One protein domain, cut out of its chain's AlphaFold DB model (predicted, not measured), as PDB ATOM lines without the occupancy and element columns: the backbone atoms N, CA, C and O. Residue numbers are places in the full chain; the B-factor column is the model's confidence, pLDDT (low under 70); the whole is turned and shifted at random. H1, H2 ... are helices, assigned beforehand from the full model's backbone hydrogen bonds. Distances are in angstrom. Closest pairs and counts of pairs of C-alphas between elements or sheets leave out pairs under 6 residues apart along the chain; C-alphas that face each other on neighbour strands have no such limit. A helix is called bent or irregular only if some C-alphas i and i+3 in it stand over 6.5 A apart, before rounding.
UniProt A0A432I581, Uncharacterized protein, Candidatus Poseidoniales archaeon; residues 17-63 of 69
ATOM      1  N   THR A  17     133.018 160.425  86.540       94.62
ATOM      2  CA  THR A  17     132.031 160.698  85.482       94.62
ATOM      3  C   THR A  17     132.508 161.709  84.434       94.62
ATOM      4  O   THR A  17     131.860 161.819  83.375       94.62
ATOM      5  N   GLY A  18     133.596 162.437  84.717       94.88
ATOM      6  CA  GLY A  18     134.134 163.537  83.911       94.88
ATOM      7  C   GLY A  18     133.194 164.745  83.814       94.88
ATOM      8  O   GLY A  18     133.242 165.494  82.838       94.88
ATOM      9  N   GLN A  19     132.255 164.895  84.751       95.31
ATOM     10  CA  GLN A  19     131.237 165.948  84.701       95.31
ATOM     11  C   GLN A  19     131.639 167.147  85.554       95.31
ATOM     12  O   GLN A  19     131.855 167.013  86.746       95.31
ATOM     13  N   LYS A  20     131.610 168.353  84.980       89.69
ATOM     14  CA  LYS A  20     131.929 169.597  85.710       89.69
ATOM     15  C   LYS A  20     130.851 170.040  86.712       89.69
ATOM     16  O   LYS A  20     131.092 170.911  87.535       89.69
ATOM     17  N   SER A  21     129.641 169.492  86.607       94.50
ATOM     18  CA  SER A  21     128.496 169.856  87.449       94.50
ATOM     19  C   SER A  21     128.188 168.732  88.431       94.50
ATOM     20  O   SER A  21     127.973 167.597  87.998       94.50
ATOM     21  N   LYS A  22     128.067 169.080  89.722       92.00
ATOM     22  CA  LYS A  22     127.640 168.182  90.813       92.00
ATOM     23  C   LYS A  22     126.381 167.395  90.430       92.00
ATOM     24  O   LYS A  22     126.381 166.170  90.431       92.00
ATOM     25  N   THR A  23     125.334 168.087  89.978       93.94
ATOM     26  CA  THR A  23     124.066 167.464  89.566       93.94
ATOM     27  C   THR A  23     124.236 166.492  88.397       93.94
ATOM     28  O   THR A  23     123.670 165.400  88.410       93.94
ATOM     29  N   LYS A  24     125.027 166.855  87.376       95.62
ATOM     30  CA  LYS A  24     125.264 165.970  86.222       95.62
ATOM     31  C   LYS A  24     126.073 164.734  86.613       95.62
ATOM     32  O   LYS A  24     125.763 163.648  86.123       95.62
ATOM     33  N   ALA A  25     127.066 164.895  87.488       95.44
ATOM     34  CA  ALA A  25     127.862 163.795  88.019       95.44
ATOM     35  C   ALA A  25     126.974 162.794  88.766       95.44
ATOM     36  O   ALA A  25     126.944 161.619  88.401       95.44
ATOM     37  N   VAL A  26     126.164 163.280  89.713       94.62
ATOM     38  CA  VAL A  26     125.229 162.451  90.490       94.62
ATOM     39  C   VAL A  26     124.242 161.730  89.574       94.62
ATOM     40  O   VAL A  26     124.137 160.507  89.627       94.62
ATOM     41  N   ASN A  27     123.581 162.444  88.658       95.75
ATOM     42  CA  ASN A  27     122.615 161.826  87.744       95.75
ATOM     43  C   ASN A  27     123.248 160.738  86.865       95.75
ATOM     44  O   ASN A  27     122.635 159.698  86.618       95.75
ATOM     45  N   LYS A  28     124.475 160.958  86.380       96.81
ATOM     46  CA  LYS A  28     125.188 159.980  85.551       96.81
ATOM     47  C   LYS A  28     125.636 158.766  86.368       96.81
ATOM     48  O   LYS A  28     125.472 157.640  85.894       96.81
ATOM     49  N   ALA A  29     126.146 158.979  87.581       96.06
ATOM     50  CA  ALA A  29     126.530 157.912  88.501       96.06
ATOM     51  C   ALA A  29     125.323 157.040  88.883       96.06
ATOM     52  O   ALA A  29     125.372 155.821  88.723       96.06
ATOM     53  N   MET A  30     124.203 157.663  89.259       95.94
ATOM     54  CA  MET A  30     122.972 156.958  89.631       95.94
ATOM     55  C   MET A  30     122.392 156.141  88.472       95.94
ATOM     56  O   MET A  30     122.034 154.980  88.656       95.94
ATOM     57  N   LYS A  31     122.372 156.686  87.246       96.81
ATOM     58  CA  LYS A  31     121.953 155.924  86.053       96.81
ATOM     59  C   LYS A  31     122.823 154.686  85.827       96.81
ATOM     60  O   LYS A  31     122.305 153.621  85.492       96.81
ATOM     61  N   LYS A  32     124.141 154.817  86.006       96.12
ATOM     62  CA  LYS A  32     125.077 153.693  85.868       96.12
ATOM     63  C   LYS A  32     124.835 152.635  86.948       96.12
ATOM     64  O   LYS A  32     124.790 151.457  86.609       96.12
ATOM     65  N   TYR A  33     124.628 153.055  88.194       95.69
ATOM     66  CA  TYR A  33     124.331 152.165  89.316       95.69
ATOM     67  C   TYR A  33     123.055 151.349  89.079       95.69
ATOM     68  O   TYR A  33     123.095 150.121  89.105       95.69
ATOM     69  N   VAL A  34     121.944 152.004  88.722       95.75
ATOM     70  CA  VAL A  34     120.675 151.313  88.422       95.75
ATOM     71  C   VAL A  34     120.837 150.326  87.259       95.75
ATOM     72  O   VAL A  34     120.354 149.197  87.328       95.75
ATOM     73  N   ARG A  35     121.578 150.695  86.205       95.19
ATOM     74  CA  ARG A  35     121.887 149.774  85.097       95.19
ATOM     75  C   ARG A  35     122.678 148.549  85.566       95.19
ATOM     76  O   ARG A  35     122.399 147.446  85.105       95.19
ATOM     77  N   GLN A  36     123.658 148.728  86.450       95.50
ATOM     78  CA  GLN A  36     124.447 147.622  86.996       95.50
ATOM     79  C   GLN A  36     123.594 146.682  87.850       95.50
ATOM     80  O   GLN A  36     123.740 145.472  87.712       95.50
ATOM     81  N   LEU A  37     122.662 147.215  88.649       93.75
ATOM     82  CA  LEU A  37     121.700 146.397  89.392       93.75
ATOM     83  C   LEU A  37     120.841 145.542  88.452       93.75
ATOM     84  O   LEU A  37     120.720 144.339  88.669       93.75
ATOM     85  N   HIS A  38     120.311 146.125  87.371       91.50
ATOM     86  CA  HIS A  38     119.544 145.366  86.376       91.50
ATOM     87  C   HIS A  38     120.379 144.274  85.701       91.50
ATOM     88  O   HIS A  38     119.919 143.142  85.577       91.50
ATOM     89  N   ILE A  39     121.615 144.579  85.296       91.00
ATOM     90  CA  ILE A  39     122.511 143.579  84.698       91.00
ATOM     91  C   ILE A  39     122.820 142.465  85.702       91.00
ATOM     92  O   ILE A  39     122.754 141.294  85.342       91.00
ATOM     93  N   GLY A  40     123.112 142.807  86.959       89.94
ATOM     94  CA  GLY A  40     123.354 141.830  88.021       89.94
ATOM     95  C   GLY A  40     122.150 140.917  88.253       89.94
ATOM     96  O   GLY A  40     122.313 139.707  88.383       89.94
ATOM     97  N   HIS A  41     120.939 141.474  88.213       85.94
ATOM     98  CA  HIS A  41     119.694 140.711  88.305       85.94
ATOM     99  C   HIS A  41     119.461 139.778  87.111       85.94
ATOM    100  O   HIS A  41     118.977 138.663  87.275       85.94
ATOM    101  N   LEU A  42     119.819 140.202  85.899       85.62
ATOM    102  CA  LEU A  42     119.746 139.334  84.720       85.62
ATOM    103  C   LEU A  42     120.787 138.210  84.792       85.62
ATOM    104  O   LEU A  42     120.475 137.054  84.516       85.62
ATOM    105  N   LEU A  43     122.014 138.527  85.207       84.38
ATOM    106  CA  LEU A  43     123.087 137.545  85.352       84.38
ATOM    107  C   LEU A  43     122.802 136.528  86.460       84.38
ATOM    108  O   LEU A  43     123.117 135.359  86.277       84.38
ATOM    109  N   SER A  44     122.165 136.923  87.565       81.81
ATOM    110  CA  SER A  44     121.778 135.985  88.632       81.81
ATOM    111  C   SER A  44     120.715 134.971  88.190       81.81
ATOM    112  O   SER A  44     120.561 133.918  88.807       81.81
ATOM    113  N   ARG A  45     119.994 135.267  87.101       75.06
ATOM    114  CA  ARG A  45     119.048 134.352  86.445       75.06
ATOM    115  C   ARG A  45     119.705 133.471  85.378       75.06
ATOM    116  O   ARG A  45     119.099 132.483  84.962       75.06
ATOM    117  N   LYS A  46     120.934 133.782  84.947       62.75
ATOM    118  CA  LYS A  46     121.699 132.975  83.986       62.75
ATOM    119  C   LYS A  46     122.028 131.622  84.634       62.75
ATOM    120  O   LYS A  46     122.798 131.567  85.586       62.75
ATOM    121  N   GLY A  47     121.402 130.551  84.143       60.78
ATOM    122  CA  GLY A  47     121.466 129.198  84.719       60.78
ATOM    123  C   GLY A  47     120.158 128.700  85.351       60.78
ATOM    124  O   GLY A  47     120.033 127.508  85.592       60.78
ATOM    125  N   LYS A  48     119.170 129.581  85.582       58.78
ATOM    126  CA  LYS A  48     117.768 129.194  85.862       58.78
ATOM    127  C   LYS A  48     116.877 129.245  84.622       58.78
ATOM    128  O   LYS A  48     115.771 128.725  84.643       58.78
ATOM    129  N   PHE A  49     117.341 129.930  83.582       54.91
ATOM    130  CA  PHE A  49     116.702 129.953  82.278       54.91
ATOM    131  C   PHE A  49     117.238 128.752  81.498       54.91
ATOM    132  O   PHE A  49     118.321 128.823  80.914       54.91
ATOM    133  N   ASP A  50     116.529 127.632  81.600       56.66
ATOM    134  CA  ASP A  50     116.724 126.495  80.710       56.66
ATOM    135  C   ASP A  50     116.178 126.922  79.345       56.66
ATOM    136  O   ASP A  50     114.974 126.969  79.131       56.66
ATOM    137  N   LEU A  51     117.060 127.391  78.459       58.16
ATOM    138  CA  LEU A  51     116.710 127.662  77.066       58.16
ATOM    139  C   LEU A  51     116.729 126.327  76.327       58.16
ATOM    140  O   LEU A  51     117.593 126.107  75.474       58.16
ATOM    141  N   ASN A  52     115.822 125.415  76.679       58.88
ATOM    142  CA  ASN A  52     115.591 124.274  75.812       58.88
ATOM    143  C   ASN A  52     115.080 124.817  74.478       58.88
ATOM    144  O   ASN A  52     114.221 125.696  74.422       58.88
ATOM    145  N   LEU A  53     115.675 124.329  73.389       54.91
ATOM    146  CA  LEU A  53     115.368 124.755  72.021       54.91
ATOM    147  C   LEU A  53     113.873 124.621  71.681       54.91
ATOM    148  O   LEU A  53     113.386 125.358  70.825       54.91
ATOM    149  N   ASP A  54     113.159 123.749  72.393       57.38
ATOM    150  CA  ASP A  54     111.719 123.530  72.261       57.38
ATOM    151  C   ASP A  54     110.885 124.738  72.739       57.38
ATOM    152  O   ASP A  54     109.860 125.054  72.135       57.38
ATOM    153  N   ASP A  55     111.362 125.504  73.727       55.38
ATOM    154  CA  ASP A  55     110.648 126.670  74.275       55.38
ATOM    155  C   ASP A  55     110.745 127.910  73.363       55.38
ATOM    156  O   ASP A  55     110.019 128.894  73.527       55.38
ATOM    157  N   TRP A  56     111.636 127.894  72.364       60.16
ATOM    158  CA  TRP A  56     111.864 129.048  71.487       60.16
ATOM    159  C   TRP A  56     110.672 129.338  70.558       60.16
ATOM    160  O   TRP A  56     110.464 130.490  70.160       60.16
ATOM    161  N   TYR A  57     109.871 128.321  70.224       61.47
ATOM    162  CA  TYR A  57     108.653 128.500  69.428       61.47
ATOM    163  C   TYR A  57     107.584 129.279  70.217       61.47
ATOM    164  O   TYR A  57     107.040 130.257  69.706       61.47
ATOM    165  N   GLU A  58     107.391 128.930  71.492       60.97
ATOM    166  CA  GLU A  58     106.465 129.597  72.419       60.97
ATOM    167  C   GLU A  58     106.897 131.044  72.724       60.97
ATOM    168  O   GLU A  58     106.098 131.979  72.632       60.97
ATOM    169  N   PHE A  59     108.192 131.280  72.977       60.34
ATOM    170  CA  PHE A  59     108.715 132.634  73.222       60.34
ATOM    171  C   PHE A  59     108.525 133.589  72.038       60.34
ATOM    172  O   PHE A  59     108.310 134.783  72.245       60.34
ATOM    173  N   ARG A  60     108.580 133.089  70.797       61.75
ATOM    174  CA  ARG A  60     108.380 133.917  69.595       61.75
ATOM    175  C   ARG A  60     106.925 134.365  69.435       61.75
ATOM    176  O   ARG A  60     106.667 135.323  68.718       61.75
ATOM    177  N   HIS A  61     105.975 133.654  70.038       62.62
ATOM    178  CA  HIS A  61     104.543 133.955  69.926       62.62
ATOM    179  C   HIS A  61     104.015 134.740  71.141       62.62
ATOM    180  O   HIS A  61     102.947 135.337  71.063       62.62
ATOM    181  N   LEU A  62     104.807 134.836  72.216       57.91
ATOM    182  CA  LEU A  62     104.550 135.684  73.387       57.91
ATOM    183  C   LEU A  62     104.721 137.195  73.129       57.91
ATOM    184  O   LEU A  62     104.243 137.999  73.923       57.91
ATOM    185  N   GLU A  63     105.359 137.613  72.030       53.81
ATOM    186  CA  GLU A  63     105.565 139.040  71.708       53.81
ATOM    187  C   GLU A  63     104.293 139.782  71.248       53.81
ATOM    188  O   GLU A  63     104.359 140.980  70.973       53.81
TER     189      GLU A  63
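AT A GLANCE: This is residues 17 to 63 of the 69 residues of an uncharacterized protein of Candidatus Poseidoniales archaeon (UniProt A0A432I581). One long helix, H1, runs on through a short link to a small helix, H2, which is turned back at the far end like the tip of a hook, while residues 17 to 21 fold back beside the other end of H1. The printed part has 47 residues with two named helices, H1 then H2, no named strand, and is all helix. It is extended, with a radius of gyration of the C-alphas of 17.9 A and spans of 52 by 22 by 12 A.

HOW THE PARTS SIT: H1, residues 22 to 45, and H2, residues 55 to 63, are apart. Residues 33 to 63 stand free. O i to N i+4 pairs are within hydrogen-bond range in 19 of 20 cases in H1 and 3 of 5 in H2.

IN THESE COORDINATES: H1 begins at C-alpha 22, (127.640, 168.182, 90.813), and measures 35.2 A. H2 measures 13.6 A, ending at C-alpha 63, (105.565, 139.040, 71.708). H2 is neither bent nor irregular, but only just: C-alphas 60 and 63 are 6.2 A apart.

THE WHOLE: The C-alphas farthest apart, of Lys 20 and Asp 54, are 52.1 A apart. The printed part has no cut, and the nine-residue link is short. Residues 46 to 63 have pLDDT under 70.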